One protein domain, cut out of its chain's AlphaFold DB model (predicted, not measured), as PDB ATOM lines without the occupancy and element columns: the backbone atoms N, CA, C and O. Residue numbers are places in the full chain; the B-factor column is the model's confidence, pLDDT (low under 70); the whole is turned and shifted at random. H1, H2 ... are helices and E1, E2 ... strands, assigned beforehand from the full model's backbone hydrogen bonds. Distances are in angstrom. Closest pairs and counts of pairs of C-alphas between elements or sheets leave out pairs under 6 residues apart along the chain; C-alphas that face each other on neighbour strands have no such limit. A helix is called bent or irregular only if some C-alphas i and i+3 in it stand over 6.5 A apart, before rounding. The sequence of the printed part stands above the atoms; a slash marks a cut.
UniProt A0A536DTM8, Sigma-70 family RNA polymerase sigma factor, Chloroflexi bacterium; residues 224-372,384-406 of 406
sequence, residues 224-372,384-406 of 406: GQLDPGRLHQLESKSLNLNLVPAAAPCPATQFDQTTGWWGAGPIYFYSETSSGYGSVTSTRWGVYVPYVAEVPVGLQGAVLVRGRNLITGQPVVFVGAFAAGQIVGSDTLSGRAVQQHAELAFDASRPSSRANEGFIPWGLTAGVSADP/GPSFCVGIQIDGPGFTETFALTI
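This is residues 224 to 372 and 384 to 406 of the 406 residues of the protein "Sigma-70 family RNA polymerase sigma factor" of Chloroflexi bacterium (UniProt A0A536DTM8). What is the overall shape? Two strongly twisted sheets stand face to face as a sandwich curling towards a barrel, with E4 beside E6 on one side and E1 and E9 parted on the other; H1 packs on the outside of the larger sheet. How is it built? It is a jelly roll, one long hairpin wound over both sheets in four nested antiparallel pairs: E2 with E9, E3 with E8, E4 with E7, E5 with E6. The printed part has 172 residues, 84 of them, under half, in two named helices and nine strands, mostly strand, in the order H1 E1 H2 E2 E3 E4 E5 E6 E7 E8 E9; the sheets, E1 E8 E3 E6 E5 and E4 E7 E2 E9, are antiparallel. How large is it? It is compact, with a radius of gyration of the C-alphas of 15.5 A and spans of 41 by 39 by 31 A.

Where do the first elements lie? H1, residues 228 to 235, begins at C-alpha 228 (471.427, 345.491, 362.657); E1 is 267 to 270, and H2, 271 to 276, is irregular, with C-alphas 272 and 275 7.2 A apart. Which strands follow? E2 is 286 to 296, 31.0 A long, E3 302 to 309, 24.2 A, E4 317 to 319, E5 323 to 333, and E6 336 to 347, 26.4 A. E5 bends by 132 degrees at 326 and E6 by 88 degrees at 342. Which come last? E7 is 359 to 369, 30.7 A, E8 388 to 394, 20.2 A, and E9 403 to 405, ending at C-alpha 405 (446.240, 350.783, 376.294).

How are neighbours paired? N 269 and O 389 (E1 and E8) are 2.8 A apart, N 306 and O 392 (E3 and E8) 2.9 A, N 305 and O 344 (E3 and E6) 2.7 A, and N 338 and O 331 (hairpin E5 and E6) 2.8 A. In the other sheet, N 317 and O 367 (E4 and E7) are 2.9 A apart, N 291 and O 364 (E2 and E7) 2.8 A, and N 294 and O 403 (E2 and E9) 2.9 A. How do the sheets meet? Their strands stand at 33 degrees; the closest C-alphas of E4 and E6, Val 317 and Ala 342, are 4.7 A apart. Where are the helices? H1 is on the larger sheet at a height of 8.9 A, across the strands, with its closest C-alphas to E3, Leu 234 and Leu 304, 6.4 A apart; H2 is not on either sheet. In H1 every O i to N i+4 pair is within hydrogen-bond range; in H2 0 of 2 are, and 1 of 3 O i to N i+3.

How far does it reach? The C-alphas farthest apart, Ala 247 and Arg 354, are 43.8 A apart. What breaks or lengthens it? Residues 373 to 383 are not printed, with 13.2 A between C-alphas 372 and 384; the links H1 to E1 and E6 to E7 are long. Where is confidence low? The mean pLDDT of the printed part is 72.2, and 68 residues are under 70, among them 270 to 281 and 396 to 406.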
ATOM      1  N   GLY A 224     469.590 346.597 371.505       65.06
ATOM      2  CA  GLY A 224     470.985 346.242 371.212       65.06
ATOM      3  C   GLY A 224     471.232 344.783 370.800       65.06
ATOM      4  O   GLY A 224     472.372 344.425 370.522       65.06
ATOM      5  N   GLN A 225     470.203 343.932 370.794       72.38
ATOM      6  CA  GLN A 225     470.279 342.522 370.393       72.38
ATOM      7  C   GLN A 225     469.472 342.216 369.118       72.38
ATOM      8  O   GLN A 225     469.375 341.054 368.721       72.38
ATOM      9  N   LEU A 226     468.890 343.237 368.481       78.06
ATOM     10  CA  LEU A 226     468.248 343.110 367.175       78.06
ATOM     11  C   LEU A 226     469.284 342.937 366.061       78.06
ATOM     12  O   LEU A 226     470.402 343.443 366.159       78.06
ATOM     13  N   ASP A 227     468.896 342.257 364.979       83.06
ATOM     14  CA  ASP A 227     469.709 342.198 363.762       83.06
ATOM     15  C   ASP A 227     469.914 343.618 363.188       83.06
ATOM     16  O   ASP A 227     468.925 344.259 362.804       83.06
ATOM     17  N   PRO A 228     471.162 344.122 363.095       82.25
ATOM     18  CA  PRO A 228     471.427 345.491 362.657       82.25
ATOM     19  C   PRO A 228     470.935 345.781 361.238       82.25
ATOM     20  O   PRO A 228     470.473 346.885 360.963       82.25
ATOM     21  N   GLY A 229     470.995 344.794 360.334       84.31
ATOM     22  CA  GLY A 229     470.525 344.957 358.957       84.31
ATOM     23  C   GLY A 229     469.015 345.180 358.894       84.31
ATOM     24  O   GLY A 229     468.535 346.067 358.184       84.31
ATOM     25  N   ARG A 230     468.257 344.415 359.687       82.69
ATOM     26  CA  ARG A 230     466.806 344.571 359.780       82.69
ATOM     27  C   ARG A 230     466.390 345.868 360.468       82.69
ATOM     28  O   ARG A 230     465.442 346.499 360.003       82.69
ATOM     29  N   LEU A 231     467.083 346.270 361.533       83.25
ATOM     30  CA  LEU A 231     466.826 347.547 362.201       83.25
ATOM     31  C   LEU A 231     467.075 348.719 361.242       83.25
ATOM     32  O   LEU A 231     466.189 349.549 361.057       83.25
ATOM     33  N   HIS A 232     468.201 348.705 360.524       86.81
ATOM     34  CA  HIS A 232     468.528 349.749 359.556       86.81
ATOM     35  C   HIS A 232     467.507 349.845 358.410       86.81
ATOM     36  O   HIS A 232     467.164 350.933 357.945       86.81
ATOM     37  N   GLN A 233     466.945 348.710 357.980       87.06
ATOM     38  CA  GLN A 233     465.854 348.701 357.007       87.06
ATOM     39  C   GLN A 233     464.606 349.431 357.532       87.06
ATOM     40  O   GLN A 233     463.963 350.157 356.775       87.06
ATOM     41  N   LEU A 234     464.254 349.256 358.808       87.12
ATOM     42  CA  LEU A 234     463.122 349.956 359.422       87.12
ATOM     43  C   LEU A 234     463.415 351.451 359.596       87.12
ATOM     44  O   LEU A 234     462.567 352.270 359.253       87.12
ATOM     45  N   GLU A 235     464.622 351.808 360.036       88.31
ATOM     46  CA  GLU A 235     465.071 353.203 360.170       88.31
ATOM     47  C   GLU A 235     465.022 353.950 358.826       88.31
ATOM     48  O   GLU A 235     464.659 355.127 358.780       88.31
ATOM     49  N   SER A 236     465.308 353.252 357.716       88.88
ATOM     50  CA  SER A 236     465.283 353.820 356.360       88.88
ATOM     51  C   SER A 236     463.882 354.211 355.864       88.88
ATOM     52  O   SER A 236     463.752 354.985 354.913       88.88
ATOM     53  N   LYS A 237     462.814 353.702 356.500       86.38
ATOM     54  CA  LYS A 237     461.440 354.095 356.171       86.38
ATOM     55  C   LYS A 237     461.209 355.558 356.545       86.38
ATOM     56  O   LYS A 237     461.624 356.010 357.612       86.38
ATOM     57  N   SER A 238     460.496 356.287 355.689       85.62
ATOM     58  CA  SER A 238     460.149 357.690 355.939       85.62
ATOM     59  C   SER A 238     459.230 357.843 357.154       85.62
ATOM     60  O   SER A 238     458.336 357.026 357.377       85.62
ATOM     61  N   LEU A 239     459.452 358.908 357.928       85.81
ATOM     62  CA  LEU A 239     458.614 359.268 359.069       85.81
ATOM     63  C   LEU A 239     457.417 360.113 358.600       85.81
ATOM     64  O   LEU A 239     457.533 361.328 358.410       85.81
ATOM     65  N   ASN A 240     456.261 359.476 358.449       85.88
ATOM     66  CA  ASN A 240     454.991 360.022 357.966       85.88
ATOM     67  C   ASN A 240     454.199 360.728 359.081       85.88
ATOM     68  O   ASN A 240     453.032 360.443 359.329       85.88
ATOM     69  N   LEU A 241     454.846 361.666 359.770       87.12
ATOM     70  CA  LEU A 241     454.255 362.441 360.869       87.12
ATOM     71  C   LEU A 241     454.304 363.939 360.553       87.12
ATOM     72  O   LEU A 241     455.197 364.631 361.029       87.12
ATOM     73  N   ASN A 242     453.426 364.433 359.686       89.12
ATOM     74  CA  ASN A 242     453.504 365.817 359.208       89.12
ATOM     75  C   ASN A 242     453.259 366.833 360.333       89.12
ATOM     76  O   ASN A 242     452.388 366.632 361.176       89.12
ATOM     77  N   LEU A 243     454.022 367.931 360.322       89.81
ATOM     78  CA  LEU A 243     453.820 369.015 361.281       89.81
ATOM     79  C   LEU A 243     452.479 369.708 361.033       89.81
ATOM     80  O   LEU A 243     452.057 369.871 359.886       89.81
ATOM     81  N   VAL A 244     451.846 370.149 362.113       87.50
ATOM     82  CA  VAL A 244     450.587 370.891 362.090       87.50
ATOM     83  C   VAL A 244     450.798 372.301 362.645       87.50
ATOM     84  O   VAL A 244     451.599 372.490 363.564       87.50
ATOM     85  N   PRO A 245     450.104 373.323 362.111       85.62
ATOM     86  CA  PRO A 245     450.147 374.663 362.687       85.62
ATOM     87  C   PRO A 245     449.691 374.660 364.152       85.62
ATOM     88  O   PRO A 245     448.744 373.963 364.494       85.62
ATOM     89  N   ALA A 246     450.285 375.502 365.004       77.81
ATOM     90  CA  ALA A 246     449.967 375.551 366.439       77.81
ATOM     91  C   ALA A 246     448.489 375.860 366.766       77.81
ATOM     92  O   ALA A 246     448.014 375.523 367.844       77.81
ATOM     93  N   ALA A 247     447.771 376.513 365.848       74.62
ATOM     94  CA  ALA A 247     446.346 376.822 365.981       74.62
ATOM     95  C   ALA A 247     445.423 375.782 365.314       74.62
ATOM     96  O   ALA A 247     444.204 375.911 365.395       74.62
ATOM     97  N   ALA A 248     445.983 374.793 364.608       79.56
ATOM     98  CA  ALA A 248     445.211 373.739 363.965       79.56
ATOM     99  C   ALA A 248     444.875 372.625 364.974       79.56
ATOM    100  O   ALA A 248     445.678 372.352 365.869       79.56
ATOM    101  N   PRO A 249     443.715 371.958 364.834       79.00
ATOM    102  CA  PRO A 249     443.391 370.807 365.665       79.00
ATOM    103  C   PRO A 249     444.387 369.668 365.416       79.00
ATOM    104  O   PRO A 249     444.834 369.454 364.284       79.00
ATOM    105  N   CYS A 250     444.715 368.923 366.473       79.94
ATOM    106  CA  CYS A 250     445.544 367.731 366.343       79.94
ATOM    107  C   CYS A 250     444.825 366.690 365.464       79.94
ATOM    108  O   CYS A 250     443.603 366.551 365.583       79.94
ATOM    109  N   PRO A 251     445.535 365.957 364.584       82.88
ATOM    110  CA  PRO A 251     444.918 364.895 363.803       82.88
ATOM    111  C   PRO A 251     444.244 363.862 364.712       82.88
ATOM    112  O   PRO A 251     444.780 363.493 365.756       82.88
ATOM    113  N   ALA A 252     443.063 363.396 364.314       75.06
ATOM    114  CA  ALA A 252     442.360 362.350 365.041       75.06
ATOM    115  C   ALA A 252     442.943 360.977 364.692       75.06
ATOM    116  O   ALA A 252     443.183 360.671 363.522       75.06
ATOM    117  N   THR A 253     443.117 360.128 365.701       72.75
ATOM    118  CA  THR A 253     443.453 358.720 365.476       72.75
ATOM    119  C   THR A 253     442.230 357.975 364.971       72.75
ATOM    120  O   THR A 253     441.135 358.115 365.516       72.75
ATOM    121  N   GLN A 254     442.409 357.152 363.942       67.12
ATOM    122  CA  GLN A 254     441.362 356.238 363.507       67.12
ATOM    123  C   GLN A 254     441.257 355.095 364.519       67.12
ATOM    124  O   GLN A 254     442.229 354.380 364.727       67.12
ATOM    125  N   PHE A 255     440.097 354.928 365.153       63.69
ATOM    126  CA  PHE A 255     439.796 353.790 366.022       63.69
ATOM    127  C   PHE A 255     438.624 353.013 365.434       63.69
ATOM    128  O   PHE A 255     437.523 353.545 365.280       63.69
ATOM    129  N   ASP A 256     438.869 351.760 365.086       60.38
ATOM    130  CA  ASP A 256     437.850 350.828 364.651       60.38
ATOM    131  C   ASP A 256     437.169 350.212 365.875       60.38
ATOM    132  O   ASP A 256     437.703 349.332 366.550       60.38
ATOM    133  N   GLN A 257     435.949 350.671 366.144       58.41
ATOM    134  CA  GLN A 257     435.134 350.197 367.261       58.41
ATOM    135  C   GLN A 257     434.695 348.734 367.121       58.41
ATOM    136  O   GLN A 257     434.326 348.120 368.118       58.41
ATOM    137  N   THR A 258     434.691 348.179 365.906       49.56
ATOM    138  CA  THR A 258     434.240 346.801 365.667       49.56
ATOM    139  C   THR A 258     435.313 345.790 366.016       49.56
ATOM    140  O   THR A 258     435.025 344.733 366.573       49.56
ATOM    141  N   THR A 259     436.557 346.131 365.705       55.69
ATOM    142  CA  THR A 259     437.701 345.270 365.957       55.69
ATOM    143  C   THR A 259     438.381 345.634 367.288       55.69
ATOM    144  O   THR A 259     439.048 344.785 367.872       55.69
ATOM    145  N   GLY A 260     438.186 346.859 367.791       54.31
ATOM    146  CA  GLY A 260     438.853 347.391 368.982       54.31
ATOM    147  C   GLY A 260     440.267 347.913 368.706       54.31
ATOM    148  O   GLY A 260     441.054 348.061 369.639       54.31
ATOM    149  N   TRP A 261     440.610 348.171 367.438       55.31
ATOM    150  CA  TRP A 261     441.967 348.525 367.014       55.31
ATOM    151  C   TRP A 261     442.061 349.970 366.565       55.31
ATOM    152  O   TRP A 261     441.175 350.499 365.900       55.31
ATOM    153  N   TRP A 262     443.199 350.595 366.835       57.84
ATOM    154  CA  TRP A 262     443.585 351.801 366.116       57.84
ATOM    155  C   TRP A 262     443.909 351.394 364.669       57.84
ATOM    156  O   TRP A 262     444.672 350.452 364.463       57.84
ATOM    157  N   GLY A 263     443.241 352.014 363.693       53.09
ATOM    158  CA  GLY A 263     443.253 351.627 362.280       53.09
ATOM    159  C   GLY A 263     444.615 351.782 361.592       53.09
ATOM    160  O   GLY A 263     445.638 352.006 362.236       53.09
ATOM    161  N   ALA A 264     444.625 351.694 360.259       58.25
ATOM    162  CA  ALA A 264     445.809 351.995 359.456       58.25
ATOM    163  C   ALA A 264     446.066 353.516 359.474       58.25
ATOM    164  O   ALA A 264     445.505 354.271 358.680       58.25
ATOM    165  N   GLY A 265     446.829 353.975 360.464       64.44
ATOM    166  CA  GLY A 265     447.355 355.334 360.557       64.44
ATOM    167  C   GLY A 265     448.474 355.451 361.595       64.44
ATOM    168  O   GLY A 265     448.585 354.602 362.488       64.44
ATOM    169  N   PRO A 266     449.274 356.530 361.567       69.56
ATOM    170  CA  PRO A 266     450.019 356.924 362.746       69.56
ATOM    171  C   PRO A 266     449.031 357.203 363.882       69.56
ATOM    172  O   PRO A 266     447.904 357.653 363.657       69.56
ATOM    173  N   ILE A 267     449.455 356.927 365.108       74.06
ATOM    174  CA  ILE A 267     448.623 357.109 366.293       74.06
ATOM    175  C   ILE A 267     448.878 358.506 366.843       74.06
ATOM    176  O   ILE A 267     450.026 358.879 367.093       74.06
ATOM    177  N   TYR A 268     447.812 359.273 367.034       75.94
ATOM    178  CA  TYR A 268     447.861 360.646 367.507       75.94
ATOM    179  C   TYR A 268     447.304 360.763 368.929       75.94
ATOM    180  O   TYR A 268     446.234 360.250 369.258       75.94
ATOM    181  N   PHE A 269     448.035 361.475 369.778       72.19
ATOM    182  CA  PHE A 269     447.701 361.709 371.177       72.19
ATOM    183  C   PHE A 269     447.593 363.205 371.445       72.19
ATOM    184  O   PHE A 269     448.478 363.970 371.055       72.19
ATOM    185  N   TYR A 270     446.520 363.614 372.127       63.47
ATOM    186  CA  TYR A 270     446.279 365.015 372.469       63.47
ATOM    187  C   TYR A 270     445.565 365.204 373.810       63.47
ATOM    188  O   TYR A 270     445.045 364.255 374.399       63.47
ATOM    189  N   SER A 271     445.566 366.435 374.327       52.75
ATOM    190  CA  SER A 271     445.142 366.740 375.702       52.75
ATOM    191  C   SER A 271     443.708 366.325 376.045       52.75
ATOM    192  O   SER A 271     443.434 366.035 377.198       52.75
ATOM    193  N   GLU A 272     442.779 366.264 375.092       41.97
ATOM    194  CA  GLU A 272     441.388 365.868 375.384       41.97
ATOM    195  C   GLU A 272     441.225 364.349 375.550       41.97
ATOM    196  O   GLU A 272     440.297 363.895 376.210       41.97
ATOM    197  N   THR A 273     442.175 363.558 375.038       43.81
ATOM    198  CA  THR A 273     442.265 362.110 375.302       43.81
ATOM    199  C   THR A 273     442.948 361.782 376.638       43.81
ATOM    200  O   THR A 273     443.144 360.614 376.965       43.81
ATOM    201  N   SER A 274     443.293 362.791 377.452       38.78
ATOM    202  CA  SER A 274     444.071 362.617 378.686       38.78
ATOM    203  C   SER A 274     443.301 362.050 379.879       38.78
ATOM    204  O   SER A 274     443.848 361.999 380.979       38.78
ATOM    205  N   SER A 275     442.052 361.621 379.705       33.75
ATOM    206  CA  SER A 275     441.241 361.020 380.770       33.75
ATOM    207  C   SER A 275     441.693 359.611 381.192       33.75
ATOM    208  O   SER A 275     440.997 358.980 381.981       33.75
ATOM    209  N   GLY A 276     442.843 359.122 380.706       36.56
ATOM    210  CA  GLY A 276     443.342 357.776 381.001       36.56
ATOM    211  C   GLY A 276     444.823 357.647 381.361       36.56
ATOM    212  O   GLY A 276     445.205 356.565 381.777       36.56
ATOM    213  N   TYR A 277     445.668 358.685 381.238       43.16
ATOM    214  CA  TYR A 277     447.113 358.528 381.485       43.16
ATOM    215  C   TYR A 277     447.402 358.111 382.933       43.16
ATOM    216  O   TYR A 277     447.163 358.879 383.867       43.16
ATOM    217  N   GLY A 278     447.940 356.896 383.111       46.94
ATOM    218  CA  GLY A 278     448.552 356.441 384.358       46.94
ATOM    219  C   GLY A 278     449.703 357.354 384.817       46.94
ATOM    220  O   GLY A 278     449.965 358.398 384.230       46.94
ATOM    221  N   SER A 279     450.397 356.979 385.898       53.50
ATOM    222  CA  SER A 279     451.423 357.797 386.584       53.50
ATOM    223  C   SER A 279     452.389 358.530 385.629       53.50
ATOM    224  O   SER A 279     453.377 357.959 385.173       53.50
ATOM    225  N   VAL A 280     452.132 359.813 385.371       62.41
ATOM    226  CA  VAL A 280     452.975 360.695 384.554       62.41
ATOM    227  C   VAL A 280     454.130 361.216 385.402       62.41
ATOM    228  O   VAL A 280     453.884 361.798 386.448       62.41
ATOM    229  N   THR A 281     455.373 361.055 384.945       68.44
ATOM    230  CA  THR A 281     456.560 361.581 385.638       68.44
ATOM    231  C   THR A 281     457.018 362.875 384.978       68.44
ATOM    232  O   THR A 281     457.402 362.883 383.810       68.44
ATOM    233  N   SER A 282     457.001 363.975 385.727       72.06
ATOM    234  CA  SER A 282     457.491 365.273 385.246       72.06
ATOM    235  C   SER A 282     458.934 365.496 385.683       72.06
ATOM    236  O   SER A 282     459.293 365.256 386.837       72.06
ATOM    237  N   THR A 283     459.766 365.971 384.768       73.62
ATOM    238  CA  THR A 283     461.176 366.281 385.003       73.62
ATOM    239  C   THR A 283     461.469 367.723 384.604       73.62
ATOM    240  O   THR A 283     460.587 368.488 384.211       73.62
ATOM    241  N   ARG A 284     462.741 368.123 384.703       73.75
ATOM    242  CA  ARG A 284     463.181 369.435 384.224       73.75
ATOM    243  C   ARG A 284     463.170 369.535 382.695       73.75
ATOM    244  O   ARG A 284     463.017 370.636 382.178       73.75
ATOM    245  N   TRP A 285     463.389 368.425 381.992       82.44
ATOM    246  CA  TRP A 285     463.430 368.401 380.530       82.44
ATOM    247  C   TRP A 285     462.033 368.270 379.916       82.44
ATOM    248  O   TRP A 285     461.754 368.870 378.875       82.44
ATOM    249  N   GLY A 286     461.150 367.494 380.545       76.50
ATOM    250  CA  GLY A 286     459.842 367.216 379.979       76.50
ATOM    251  C   GLY A 286     458.978 366.287 380.808       76.50
ATOM    252  O   GLY A 286     459.106 366.185 382.024       76.50
ATOM    253  N   VAL A 287     458.053 365.635 380.119       76.62
ATOM    254  CA  VAL A 287     457.041 364.765 380.702       76.62
ATOM    255  C   VAL A 287     457.229 363.365 380.155       76.62
ATOM    256  O   VAL A 287     457.289 363.185 378.943       76.62
ATOM    257  N   TYR A 288     457.292 362.383 381.046       75.56
ATOM    258  CA  TYR A 288     457.393 360.972 380.714       75.56
ATOM    259  C   TYR A 288     456.112 360.247 381.068       75.56
ATOM    260  O   TYR A 288     455.601 360.356 382.184       75.56
ATOM    261  N   VAL A 289     455.636 359.464 380.115       71.81
ATOM    262  CA  VAL A 289     454.421 358.678 380.232       71.81
ATOM    263  C   VAL A 289     454.789 357.208 380.012       71.81
ATOM    264  O   VAL A 289     455.424 356.878 379.002       71.81
ATOM    265  N   PRO A 290     454.469 356.319 380.967       67.12
ATOM    266  CA  PRO A 290     454.551 354.887 380.740       67.12
ATOM    267  C   PRO A 290     453.386 354.450 379.844       67.12
ATOM    268  O   PRO A 290     452.256 354.886 380.037       67.12
ATOM    269  N   TYR A 291     453.661 353.571 378.890       64.38
ATOM    270  CA  TYR A 291     452.674 352.967 378.004       64.38
ATOM    271  C   TYR A 291     452.835 351.452 377.991       64.38
ATOM    272  O   TYR A 291     453.939 350.926 378.178       64.38
ATOM    273  N   VAL A 292     451.743 350.758 377.685       61.16
ATOM    274  CA  VAL A 292     451.771 349.348 377.313       61.16
ATOM    275  C   VAL A 292     451.337 349.235 375.857       61.16
ATOM    276  O   VAL A 292     450.203 349.547 375.509       61.16
ATOM    277  N   ALA A 293     452.256 348.810 374.994       65.25
ATOM    278  CA  ALA A 293     451.930 348.468 373.617       65.25
ATOM    279  C   ALA A 293     451.506 346.997 373.548       65.25
ATOM    280  O   ALA A 293     452.266 346.112 373.946       65.25
ATOM    281  N   GLU A 294     450.309 346.726 373.043       64.56
ATOM    282  CA  GLU A 294     449.785 345.372 372.890       64.56
ATOM    283  C   GLU A 294     449.963 344.887 371.455       64.56
ATOM    284  O   GLU A 294     449.377 345.420 370.515       64.56
ATOM    285  N   VAL A 295     450.787 343.852 371.293       68.31
ATOM    286  CA  VAL A 295     451.165 343.292 369.995       68.31
ATOM    287  C   VAL A 295     450.368 342.011 369.719       68.31
ATOM    288  O   VAL A 295     450.387 341.119 370.572       68.31
ATOM    289  N   PRO A 296     449.713 341.850 368.549       62.91
ATOM    290  CA  PRO A 296     449.021 340.611 368.194       62.91
ATOM    291  C   PRO A 296     449.933 339.382 368.236       62.91
ATOM    292  O   PRO A 296     451.056 339.395 367.720       62.91
ATOM    293  N   VAL A 297     449.430 338.281 368.800       60.50
ATOM    294  CA  VAL A 297     450.119 336.987 368.758       60.50
ATOM    295  C   VAL A 297     450.223 336.519 367.305       60.50
ATOM    296  O   VAL A 297     449.226 336.409 366.598       60.50
ATOM    297  N   GLY A 298     451.448 336.231 366.862       63.38
ATOM    298  CA  GLY A 298     451.745 335.800 365.493       63.38
ATOM    299  C   GLY A 298     452.499 336.831 364.654       63.38
ATOM    300  O   GLY A 298     453.045 336.464 363.615       63.38
ATOM    301  N   LEU A 299     452.619 338.082 365.113       70.69
ATOM    302  CA  LEU A 299     453.550 339.033 364.511       70.69
ATOM    303  C   LEU A 299     454.997 338.592 364.785       70.69
ATOM    304  O   LEU A 299     455.400 338.448 365.937       70.69
ATOM    305  N   GLN A 300     455.789 338.390 363.732       74.62
ATOM    306  CA  GLN A 300     457.178 337.939 363.848       74.62
ATOM    307  C   GLN A 300     458.141 338.942 363.226       74.62
ATOM    308  O   GLN A 300     458.021 339.254 362.043       74.62
ATOM    309  N   GLY A 301     459.131 339.384 364.003       79.25
ATOM    310  CA  GLY A 301     460.258 340.194 363.542       79.25
ATOM    311  C   GLY A 301     460.408 341.527 364.275       79.25
ATOM    312  O   GLY A 301     459.648 341.851 365.187       79.25
ATOM    313  N   ALA A 302     461.418 342.292 363.855       85.38
ATOM    314  CA  ALA A 302     461.754 343.581 364.450       85.38
ATOM    315  C   ALA A 302     460.639 344.618 364.253       85.38
ATOM    316  O   ALA A 302     460.076 344.740 363.163       85.38
ATOM    317  N   VAL A 303     460.377 345.379 365.308       83.31
ATOM    318  CA  VAL A 303     459.458 346.512 365.347       83.31
ATOM    319  C   VAL A 303     460.254 347.750 365.739       83.31
ATOM    320  O   VAL A 303     461.071 347.684 366.658       83.31
ATOM    321  N   LEU A 304     460.011 348.863 365.049       87.94
ATOM    322  CA  LEU A 304     460.601 350.172 365.319       87.94
ATOM    323  C   LEU A 304     459.487 351.186 365.580       87.94
ATOM    324  O   LEU A 304     458.574 351.333 364.776       87.94
ATOM    325  N   VAL A 305     459.581 351.914 366.683       87.06
ATOM    326  CA  VAL A 305     458.653 352.970 367.081       87.06
ATOM    327  C   VAL A 305     459.386 354.302 367.030       87.06
ATOM    328  O   VAL A 305     460.468 354.451 367.601       87.06
ATOM    329  N   ARG A 306     458.779 355.283 366.361       89.69
ATOM    330  CA  ARG A 306     459.280 356.657 366.254       89.69
ATOM    331  C   ARG A 306     458.137 357.632 366.472       89.69
ATOM    332  O   ARG A 306     457.001 357.352 366.107       89.69
ATOM    333  N   GLY A 307     458.427 358.795 367.037       88.81
ATOM    334  CA  GLY A 307     457.394 359.785 367.307       88.81
ATOM    335  C   GLY A 307     457.920 361.204 367.343       88.81
ATOM    336  O   GLY A 307     459.121 361.433 367.480       88.81
ATOM    337  N   ARG A 308     457.011 362.170 367.236       88.50
ATOM    338  CA  ARG A 308     457.318 363.588 367.451       88.50
ATOM    339  C   ARG A 308     456.094 364.376 367.883       88.50
ATOM    340  O   ARG A 308     454.960 364.013 367.574       88.50
ATOM    341  N   ASN A 309     456.346 365.491 368.552       86.94
ATOM    342  CA  ASN A 309     455.359 366.544 368.705       86.94
ATOM    343  C   ASN A 309     455.112 367.176 367.324       86.94
ATOM    344  O   ASN A 309     456.050 367.621 366.662       86.94
ATOM    345  N   LEU A 310     453.863 367.187 366.867       86.69
ATOM    346  CA  LEU A 310     453.499 367.670 365.536       86.69
ATOM    347  C   LEU A 310     453.475 369.197 365.446       86.69
ATOM    348  O   LEU A 310     453.521 369.732 364.346       86.69
ATOM    349  N   ILE A 311     453.433 369.902 366.576       83.81
ATOM    350  CA  ILE A 311     453.467 371.366 366.623       83.81
ATOM    351  C   ILE A 311     454.918 371.857 366.659       83.81
ATOM    352  O   ILE A 311     455.303 372.717 365.871       83.81
ATOM    353  N   THR A 312     455.747 371.310 367.556       83.62
ATOM    354  CA  THR A 312     457.140 371.766 367.739       83.62
ATOM    355  C   THR A 312     458.145 371.033 366.852       83.62
ATOM    356  O   THR A 312     459.271 371.495 366.679       83.62
ATOM    357  N   GLY A 313     457.774 369.868 366.317       86.56
ATOM    358  CA  GLY A 313     458.660 368.977 365.568       86.56
ATOM    359  C   GLY A 313     459.692 368.237 366.419       86.56
ATOM    360  O   GLY A 313     460.461 367.446 365.873       86.56
ATOM    361  N   GLN A 314     459.713 368.455 367.737       87.19
ATOM    362  CA  GLN A 314     460.642 367.769 368.630       87.19
ATOM    363  C   GLN A 314     460.335 366.268 368.699       87.19
ATOM    364  O   GLN A 314     459.158 365.893 368.759       87.19
ATOM    365  N   PRO A 315     461.364 365.402 368.717       89.94
ATOM    366  CA  PRO A 315     461.162 363.964 368.794       89.94
ATOM    367  C   PRO A 315     460.523 363.569 370.126       89.94
ATOM    368  O   PRO A 315     460.812 364.148 371.175       89.94
ATOM    369  N   VAL A 316     459.683 362.539 370.075       89.06
ATOM    370  CA  VAL A 316     459.358 361.748 371.261       89.06
ATOM    371  C   VAL A 316     460.596 360.941 371.605       89.06
ATOM    372  O   VAL A 316     461.193 360.320 370.726       89.06
ATOM    373  N   VAL A 317     460.988 360.965 372.873       91.06
ATOM    374  CA  VAL A 317     462.149 360.215 373.342       91.06
ATOM    375  C   VAL A 317     461.729 358.971 374.104       91.06
ATOM    376  O   VAL A 317     460.711 358.967 374.781       91.06
ATOM    377  N   PHE A 318     462.531 357.922 374.053       89.94
ATOM    378  CA  PHE A 318     462.308 356.666 374.749       89.94
ATOM    379  C   PHE A 318     463.462 356.387 375.702       89.94
ATOM    380  O   PHE A 318     464.611 356.764 375.455       89.94
ATOM    381  N   VAL A 319     463.141 355.730 376.814       86.62
ATOM    382  CA  VAL A 319     464.102 355.339 377.849       86.62
ATOM    383  C   VAL A 319     463.855 353.892 378.268       86.62
ATOM    384  O   VAL A 319     462.735 353.389 378.185       86.62
ATOM    385  N   GLY A 320     464.897 353.215 378.748       82.69
ATOM    386  CA  GLY A 320     464.812 351.827 379.213       82.69
ATOM    387  C   GLY A 320     465.314 350.807 378.192       82.69
ATOM    388  O   GLY A 320     466.053 351.137 377.272       82.69
ATOM    389  N   ALA A 321     464.951 349.539 378.388       78.25
ATOM    390  CA  ALA A 321     465.580 348.406 377.701       78.25
ATOM    391  C   ALA A 321     465.321 348.331 376.186       78.25
ATOM    392  O   ALA A 321     466.097 347.716 375.458       78.25
ATOM    393  N   PHE A 322     464.231 348.938 375.725       83.56
ATOM    394  CA  PHE A 322     463.840 348.948 374.315       83.56
ATOM    395  C   PHE A 322     464.203 350.261 373.615       83.56
ATOM    396  O   PHE A 322     463.987 350.385 372.416       83.56
ATOM    397  N   ALA A 323     464.764 351.237 374.335       87.50
ATOM    398  CA  ALA A 323     465.257 352.473 373.743       87.50
ATOM    399  C   ALA A 323     466.397 352.164 372.752       87.50
ATOM    400  O   ALA A 323     467.306 351.391 373.067       87.50
ATOM    401  N   ALA A 324     466.314 352.720 371.545       87.88
ATOM    402  CA  ALA A 324     467.110 352.324 370.387       87.88
ATOM    403  C   ALA A 324     467.650 353.532 369.611       87.88
ATOM    404  O   ALA A 324     467.250 354.670 369.836       87.88
ATOM    405  N   GLY A 325     468.574 353.294 368.684       83.69
ATOM    406  CA  GLY A 325     469.111 354.358 367.840       83.69
ATOM    407  C   GLY A 325     469.941 355.388 368.615       83.69
ATOM    408  O   GLY A 325     470.463 355.128 369.707       83.69
ATOM    409  N   GLN A 326     470.096 356.574 368.025       84.06
ATOM    410  CA  GLN A 326     470.966 357.621 368.556       84.06
ATOM    411  C   GLN A 326     470.442 358.196 369.884       84.06
ATOM    412  O   GLN A 326     469.262 358.517 370.032       84.06
ATOM    413  N   ILE A 327     471.365 358.403 370.829       88.75
ATOM    414  CA  ILE A 327     471.108 359.186 372.038       88.75
ATOM    415  C   ILE A 327     470.951 360.656 371.637       88.75
ATOM    416  O   ILE A 327     471.885 361.274 371.125       88.75
ATOM    417  N   VAL A 328     469.770 361.215 371.884       89.31
ATOM    418  CA  VAL A 328     469.431 362.614 371.576       89.31
ATOM    419  C   VAL A 328     469.506 363.530 372.795       89.31
ATOM    420  O   VAL A 328     469.487 364.750 372.653       89.31
ATOM    421  N   GLY A 329     469.629 362.957 373.993       88.62
ATOM    422  CA  GLY A 329     469.744 363.710 375.234       88.62
ATOM    423  C   GLY A 329     469.874 362.812 376.457       88.62
ATOM    424  O   GLY A 329     470.007 361.593 376.356       88.62
ATOM    425  N   SER A 330     469.832 363.421 377.635       89.12
ATOM    426  CA  SER A 330     469.794 362.713 378.911       89.12
ATOM    427  C   SER A 330     468.928 363.470 379.909       89.12
ATOM    428  O   SER A 330     468.727 364.679 379.780       89.12
ATOM    429  N   ASP A 331     468.398 362.752 380.894       86.69
ATOM    430  CA  ASP A 331     467.564 363.330 381.948       86.69
ATOM    431  C   ASP A 331     467.653 362.514 383.244       86.69
ATOM    432  O   ASP A 331     468.339 361.494 383.309       86.69
ATOM    433  N   THR A 332     466.976 362.965 384.298       82.88
ATOM    434  CA  THR A 332     466.865 362.269 385.578       82.88
ATOM    435  C   THR A 332     465.415 361.887 385.858       82.88
ATOM    436  O   THR A 332     464.595 362.743 386.179       82.88
ATOM    437  N   LEU A 333     465.111 360.589 385.809       72.69
ATOM    438  CA  LEU A 333     463.794 360.042 386.151       72.69
ATOM    439  C   LEU A 333     463.885 359.342 387.503       72.69
ATOM    440  O   LEU A 333     464.718 358.455 387.696       72.69
ATOM    441  N   SER A 334     463.035 359.743 388.451       74.81
ATOM    442  CA  SER A 334     462.966 359.150 389.798       74.81
ATOM    443  C   SER A 334     464.337 359.038 390.487       74.81
ATOM    444  O   SER A 334     464.668 358.026 391.105       74.81
ATOM    445  N   GLY A 335     465.172 360.073 390.331       76.50
ATOM    446  CA  GLY A 335     466.519 360.143 390.907       76.50
ATOM    447  C   GLY A 335     467.596 359.330 390.177       76.50
ATOM    448  O   GLY A 335     468.712 359.224 390.681       76.50
ATOM    449  N   ARG A 336     467.300 358.755 389.004       78.81
ATOM    450  CA  ARG A 336     468.259 358.003 388.183       78.81
ATOM    451  C   ARG A 336     468.509 358.701 386.854       78.81
ATOM    452  O   ARG A 336     467.563 359.083 386.172       78.81
ATOM    453  N   ALA A 337     469.779 358.819 386.476       85.44
ATOM    454  CA  ALA A 337     470.157 359.303 385.156       85.44
ATOM    455  C   ALA A 337     469.727 358.296 384.077       85.44
ATOM    456  O   ALA A 337     469.987 357.097 384.205       85.44
ATOM    457  N   VAL A 338     469.093 358.787 383.016       86.19
ATOM    458  CA  VAL A 338     468.686 358.000 381.848       86.19
ATOM    459  C   VAL A 338     469.180 358.664 380.571       86.19
ATOM    460  O   VAL A 338     469.277 359.889 380.487       86.19
ATOM    461  N   GLN A 339     469.476 357.844 379.566       90.94
ATOM    462  CA  GLN A 339     469.751 358.310 378.210       90.94
ATOM    463  C   GLN A 339     468.445 358.331 377.422       90.94
ATOM    464  O   GLN A 339     467.670 357.378 377.484       90.94
ATOM    465  N   GLN A 340     468.202 359.430 376.719       91.94
ATOM    466  CA  GLN A 340     467.039 359.626 375.867       91.94
ATOM    467  C   GLN A 340     467.387 359.218 374.442       91.94
ATOM    468  O   GLN A 340     468.341 359.732 373.856       91.94
ATOM    469  N   HIS A 341     466.580 358.340 373.875       93.00
ATOM    470  CA  HIS A 341     466.715 357.863 372.506       93.00
ATOM    471  C   HIS A 341     465.543 358.355 371.663       93.00
ATOM    472  O   HIS A 341     464.433 358.404 372.169       93.00
ATOM    473  N   ALA A 342     465.738 358.700 370.391       91.25
ATOM    474  CA  ALA A 342     464.617 359.115 369.527       91.25
ATOM    475  C   ALA A 342     463.753 357.941 369.032       91.25
ATOM    476  O   ALA A 342     462.721 358.146 368.390       91.25
ATOM    477  N   GLU A 343     464.187 356.713 369.307       91.50
ATOM    478  CA  GLU A 343     463.593 355.503 368.763       91.50
ATOM    479  C   GLU A 343     463.435 354.442 369.847       91.50
ATOM    480  O   GLU A 343     464.145 354.427 370.859       91.50
ATOM    481  N   LEU A 344     462.502 353.531 369.614       89.62
ATOM    482  CA  LEU A 344     462.326 352.329 370.411       89.62
ATOM    483  C   LEU A 344     462.236 351.130 369.482       89.62
ATOM    484  O   LEU A 344     461.516 351.172 368.490       89.62
ATOM    485  N   ALA A 345     462.958 350.059 369.796       88.62
ATOM    486  CA  ALA A 345     462.993 348.870 368.965       88.62
ATOM    487  C   ALA A 345     462.976 347.586 369.797       88.62
ATOM    488  O   ALA A 345     463.621 347.488 370.845       88.62
ATOM    489  N   PHE A 346     462.241 346.590 369.308       83.69
ATOM    490  CA  PHE A 346     462.139 345.266 369.924       83.69
ATOM    491  C   PHE A 346     461.802 344.180 368.895       83.69
ATOM    492  O   PHE A 346     461.401 344.474 367.771       83.69
ATOM    493  N   ASP A 347     461.973 342.908 369.269       82.31
ATOM    494  CA  ASP A 347     461.617 341.759 368.424       82.31
ATOM    495  C   ASP A 347     460.286 341.146 368.874       82.31
ATOM    496  O   ASP A 347     460.210 340.509 369.928       82.31
ATOM    497  N   ALA A 348     459.243 341.289 368.053       75.62
ATOM    498  CA  ALA A 348     457.913 340.758 368.346       75.62
ATOM    499  C   ALA A 348     457.870 339.220 368.424       75.62
ATOM    500  O   ALA A 348     456.968 338.661 369.046       75.62
ATOM    501  N   SER A 349     458.863 338.522 367.853       69.44
ATOM    502  CA  SER A 349     458.934 337.055 367.891       69.44
ATOM    503  C   SER A 349     459.302 336.487 369.268       69.44
ATOM    504  O   SER A 349     459.150 335.285 369.501       69.44
ATOM    505  N   ARG A 350     459.781 337.327 370.196       65.06
ATOM    506  CA  ARG A 350     460.200 336.919 371.544       65.06
ATOM    507  C   ARG A 350     459.507 337.787 372.598       65.06
ATOM    508  O   ARG A 350     460.056 338.813 372.991       65.06
ATOM    509  N   PRO A 351     458.297 337.405 373.041       56.41
ATOM    510  CA  PRO A 351     457.458 338.252 373.878       56.41
ATOM    511  C   PRO A 351     458.036 338.533 375.271       56.41
ATOM    512  O   PRO A 351     458.538 337.635 375.944       56.41
ATOM    513  N   SER A 352     457.847 339.765 375.754       52.78
ATOM    514  CA  SER A 352     458.203 340.226 377.106       52.78
ATOM    515  C   SER A 352     457.378 339.615 378.252       52.78
ATOM    516  O   SER A 352     457.764 339.740 379.419       52.78
ATOM    517  N   SER A 353     456.275 338.915 377.969       52.91
ATOM    518  CA  SER A 353     455.413 338.270 378.974       52.91
ATOM    519  C   SER A 353     454.589 337.108 378.393       52.91
ATOM    520  O   SER A 353     454.633 336.842 377.194       52.91
ATOM    521  N   ARG A 354     453.822 336.391 379.239       53.94
ATOM    522  CA  ARG A 354     452.796 335.451 378.740       53.94
ATOM    523  C   ARG A 354     451.756 336.231 377.939       53.94
ATOM    524  O   ARG A 354     451.401 337.337 378.343       53.94
ATOM    525  N   ALA A 355     451.288 335.632 376.844       52.69
ATOM    526  CA  ALA A 355     450.213 336.200 376.054       52.69
ATOM    527  C   ALA A 355     448.935 336.288 376.899       52.69
ATOM    528  O   ALA A 355     448.576 335.313 377.564       52.69
ATOM    529  N   ASN A 356     448.278 337.442 376.875       47.72
ATOM    530  CA  ASN A 356     446.963 337.638 377.469       47.72
ATOM    531  C   ASN A 356     445.961 337.673 376.314       47.72
ATOM    532  O   ASN A 356     446.123 338.486 375.414       47.72
ATOM    533  N   GLU A 357     445.008 336.740 376.280       54.12
ATOM    534  CA  GLU A 357     443.885 336.761 375.319       54.12
ATOM    535  C   GLU A 357     444.272 336.894 373.824       54.12
ATOM    536  O   GLU A 357     443.486 337.369 373.016       54.12
ATOM    537  N   GLY A 358     445.468 336.436 373.428       54.56
ATOM    538  CA  GLY A 358     445.954 336.557 372.044       54.56
ATOM    539  C   GLY A 358     446.860 337.765 371.771       54.56
ATOM    540  O   GLY A 358     447.184 338.016 370.609       54.56
ATOM    541  N   PHE A 359     447.339 338.455 372.815       58.16
ATOM    542  CA  PHE A 359     448.206 339.638 372.715       58.16
ATOM    543  C   PHE A 359     449.432 339.563 373.625       58.16
ATOM    544  O   PHE A 359     449.431 338.877 374.649       58.16
ATOM    545  N   ILE A 360     450.490 340.285 373.257       60.34
ATOM    546  CA  ILE A 360     451.745 340.391 374.005       60.34
ATOM    547  C   ILE A 360     451.952 341.857 374.419       60.34
ATOM    548  O   ILE A 360     452.175 342.690 373.539       60.34
ATOM    549  N   PRO A 361     451.933 342.183 375.724       61.12
ATOM    550  CA  PRO A 361     452.185 343.536 376.204       61.12
ATOM    551  C   PRO A 361     453.684 343.869 376.284       61.12
ATOM    552  O   PRO A 361     454.495 343.094 376.807       61.12
ATOM    553  N   TRP A 362     454.028 345.075 375.838       62.97
ATOM    554  CA  TRP A 362     455.361 345.670 375.891       62.97
ATOM    555  C   TRP A 362     455.310 346.971 376.683       62.97
ATOM    556  O   TRP A 362     454.732 347.961 376.239       62.97
ATOM    557  N   GLY A 363     455.922 346.968 377.867       63.84
ATOM    558  CA  GLY A 363     456.059 348.176 378.675       63.84
ATOM    559  C   GLY A 363     457.117 349.103 378.084       63.84
ATOM    560  O   GLY A 363     458.267 348.693 377.902       63.84
ATOM    561  N   LEU A 364     456.740 350.349 377.814       72.56
ATOM    562  CA  LEU A 364     457.638 351.382 377.312       72.56
ATOM    563  C   LEU A 364     457.427 352.705 378.041       72.56
ATOM    564  O   LEU A 364     456.352 352.974 378.563       72.56
ATOM    565  N   THR A 365     458.458 353.545 378.061       77.75
ATOM    566  CA  THR A 365     458.380 354.887 378.642       77.75
ATOM    567  C   THR A 365     458.745 355.895 377.569       77.75
ATOM    568  O   THR A 365     459.887 355.903 377.102       77.75
ATOM    569  N   ALA A 366     457.783 356.735 377.192       82.31
ATOM    570  CA  ALA A 366     457.965 357.773 376.189       82.31
ATOM    571  C   ALA A 366     457.944 359.158 376.844       82.31
ATOM    572  O   ALA A 366     457.155 359.424 377.747       82.31
ATOM    573  N   GLY A 367     458.842 360.028 376.406       83.19
ATOM    574  CA  GLY A 367     459.059 361.369 376.917       83.19
ATOM    575  C   GLY A 367     458.779 362.414 375.850       83.19
ATOM    576  O   GLY A 367     459.176 362.266 374.694       83.19
ATOM    577  N   VAL A 368     458.134 363.500 376.251       82.62
ATOM    578  CA  VAL A 368     457.899 364.679 375.417       82.62
ATOM    579  C   VAL A 368     458.522 365.870 376.124       82.62
ATOM    580  O   VAL A 368     458.294 366.072 377.316       82.62
ATOM    581  N   SER A 369     459.332 366.645 375.405       80.81
ATOM    582  CA  SER A 369     459.974 367.829 375.977       80.81
ATOM    583  C   SER A 369     458.910 368.819 376.455       80.81
ATOM    584  O   SER A 369     457.911 369.053 375.771       80.81
ATOM    585  N   ALA A 370     459.121 369.393 377.639       66.25
ATOM    586  CA  ALA A 370     458.342 370.537 378.077       66.25
ATOM    587  C   ALA A 370     458.701 371.704 377.156       66.25
ATOM    588  O   ALA A 370     459.878 372.025 376.992       66.25
ATOM    589  N   ASP A 371     457.690 372.304 376.532       59.56
ATOM    590  CA  ASP A 371     457.856 373.487 375.695       59.56
ATOM    591  C   ASP A 371     458.728 374.523 376.437       59.56
ATOM    592  O   ASP A 371     458.356 374.940 377.538       59.56
ATOM    593  N   PRO A 372     459.878 374.954 375.882       45.81
ATOM    594  CA  PRO A 372     460.773 375.897 376.551       45.81
ATOM    595  C   PRO A 372     460.131 377.273 376.809       45.81
ATOM    596  O   PRO A 372     460.677 378.058 377.585       45.81
ATOM    597  N   GLY A 384     448.767 370.934 378.108       47.25
ATOM    598  CA  GLY A 384     448.157 372.092 377.466       47.25
ATOM    599  C   GLY A 384     447.821 371.827 375.993       47.25
ATOM    600  O   GLY A 384     448.144 370.763 375.462       47.25
ATOM    601  N   PRO A 385     447.256 372.822 375.291       47.88
ATOM    602  CA  PRO A 385     446.918 372.738 373.864       47.88
ATOM    603  C   PRO A 385     448.114 372.413 372.940       47.88
ATOM    604  O   PRO A 385     447.920 372.079 371.777       47.88
ATOM    605  N   SER A 386     449.350 372.471 373.450       53.34
ATOM    606  CA  SER A 386     450.588 372.092 372.753       53.34
ATOM    607  C   SER A 386     450.872 370.580 372.732       53.34
ATOM    608  O   SER A 386     451.858 370.147 372.127       53.34
ATOM    609  N   PHE A 387     450.067 369.765 373.422       67.81
ATOM    610  CA  PHE A 387     450.219 368.312 373.431       67.81
ATOM    611  C   PHE A 387     449.511 367.725 372.207       67.81
ATOM    612  O   PHE A 387     448.332 367.397 372.261       67.81
ATOM    613  N   CYS A 388     450.233 367.653 371.090       78.94
ATOM    614  CA  CYS A 388     449.815 366.965 369.872       78.94
ATOM    615  C   CYS A 388     450.979 366.095 369.403       78.94
ATOM    616  O   CYS A 388     451.950 366.588 368.826       78.94
ATOM    617  N   VAL A 389     450.926 364.809 369.731       83.06
ATOM    618  CA  VAL A 389     452.022 363.859 369.521       83.06
ATOM    619  C   VAL A 389     451.580 362.803 368.529       83.06
ATOM    620  O   VAL A 389     450.536 362.191 368.711       83.06
ATOM    621  N   GLY A 390     452.388 362.574 367.498       83.69
ATOM    622  CA  GLY A 390     452.215 361.456 366.580       83.69
ATOM    623  C   GLY A 390     453.238 360.360 366.852       83.69
ATOM    624  O   GLY A 390     454.415 360.658 367.074       83.69
ATOM    625  N   ILE A 391     452.797 359.107 366.803       84.62
ATOM    626  CA  ILE A 391     453.617 357.899 366.892       84.62
ATOM    627  C   ILE A 391     453.431 357.081 365.609       84.62
ATOM    628  O   ILE A 391     452.309 356.806 365.194       84.62
ATOM    629  N   GLN A 392     454.538 356.672 364.999       85.06
ATOM    630  CA  GLN A 392     454.598 355.751 363.865       85.06
ATOM    631  C   GLN A 392     455.289 354.460 364.296       85.06
ATOM    632  O   GLN A 392     456.270 354.502 365.046       85.06
ATOM    633  N   ILE A 393     454.793 353.318 363.808       81.38
ATOM    634  CA  ILE A 393     455.297 352.010 364.219       81.38
ATOM    635  C   ILE A 393     455.548 351.109 363.013       81.38
ATOM    636  O   ILE A 393     454.643 350.543 362.415       81.38
ATOM    637  N   ASP A 394     456.814 350.922 362.684       83.50
ATOM    638  CA  ASP A 394     457.255 350.167 361.528       83.50
ATOM    639  C   ASP A 394     457.526 348.700 361.887       83.50
ATOM    640  O   ASP A 394     458.352 348.405 362.751       83.50
ATOM    641  N   GLY A 395     456.888 347.763 361.178       80.31
ATOM    642  CA  GLY A 395     457.105 346.327 361.359       80.31
ATOM    643  C   GLY A 395     456.974 345.502 360.066       80.31
ATOM    644  O   GLY A 395     456.815 346.055 358.974       80.31
ATOM    645  N   PRO A 396     457.076 344.162 360.166       68.38
ATOM    646  CA  PRO A 396     456.996 343.231 359.035       68.38
ATOM    647  C   PRO A 396     455.576 343.004 358.495       68.38
ATOM    648  O   PRO A 396     455.446 342.523 357.373       68.38
ATOM    649  N   GLY A 397     454.533 343.343 359.260       59.03
ATOM    650  CA  GLY A 397     453.126 343.135 358.884       59.03
ATOM    651  C   GLY A 397     452.264 344.401 358.842       59.03
ATOM    652  O   GLY A 397     451.105 344.320 358.460       59.03
ATOM    653  N   PHE A 398     452.805 345.557 359.227       59.91
ATOM    654  CA  PHE A 398     452.103 346.840 359.233       59.91
ATOM    655  C   PHE A 398     453.121 347.990 359.247       59.91
ATOM    656  O   PHE A 398     454.271 347.837 359.671       59.91
ATOM    657  N   THR A 399     452.670 349.156 358.800       54.62
ATOM    658  CA  THR A 399     453.249 350.457 359.181       54.62
ATOM    659  C   THR A 399     452.464 351.059 360.362       54.62
ATOM    660  O   THR A 399     452.889 352.030 360.982       54.62
ATOM    661  N   GLU A 400     451.271 350.510 360.635       58.59
ATOM    662  CA  GLU A 400     450.223 351.132 361.437       58.59
ATOM    663  C   GLU A 400     449.215 350.076 361.952       58.59
ATOM    664  O   GLU A 400     448.195 349.841 361.310       58.59
ATOM    665  N   THR A 401     449.485 349.378 363.062       41.78
ATOM    666  CA  THR A 401     448.424 348.838 363.948       41.78
ATOM    667  C   THR A 401     449.025 348.479 365.305       41.78
ATOM    668  O   THR A 401     449.783 347.518 365.387       41.78
ATOM    669  N   PHE A 402     448.672 349.204 366.371       46.91
ATOM    670  CA  PHE A 402     448.797 348.711 367.746       46.91
ATOM    671  C   PHE A 402     447.760 349.343 368.665       46.91
ATOM    672  O   PHE A 402     447.495 350.539 368.574       46.91
ATOM    673  N   ALA A 403     447.232 348.528 369.579       38.75
ATOM    674  CA  ALA A 403     446.556 348.975 370.784       38.75
ATOM    675  C   ALA A 403     447.602 349.540 371.755       38.75
ATOM    676  O   ALA A 403     448.456 348.822 372.273       38.75
ATOM    677  N   LEU A 404     447.577 350.860 371.940       40.06
ATOM    678  CA  LEU A 404     448.180 351.500 373.103       40.06
ATOM    679  C   LEU A 404     447.076 351.608 374.148       40.06
ATOM    680  O   LEU A 404     446.185 352.451 374.027       40.06
ATOM    681  N   THR A 405     447.109 350.706 375.121       34.25
ATOM    682  CA  THR A 405     446.240 350.783 376.294       34.25
ATOM    683  C   THR A 405     446.933 351.710 377.285       34.25
ATOM    684  O   THR A 405     448.126 351.546 377.569       34.25
ATOM    685  N   ILE A 406     446.217 352.752 377.705       35.03
ATOM    686  CA  ILE A 406     446.739 353.788 378.601       35.03
ATOM    687  C   ILE A 406     446.668 353.314 380.053       35.03
ATOM    688  O   ILE A 406     445.620 352.729 380.408       35.03
TER     689      ILE A 406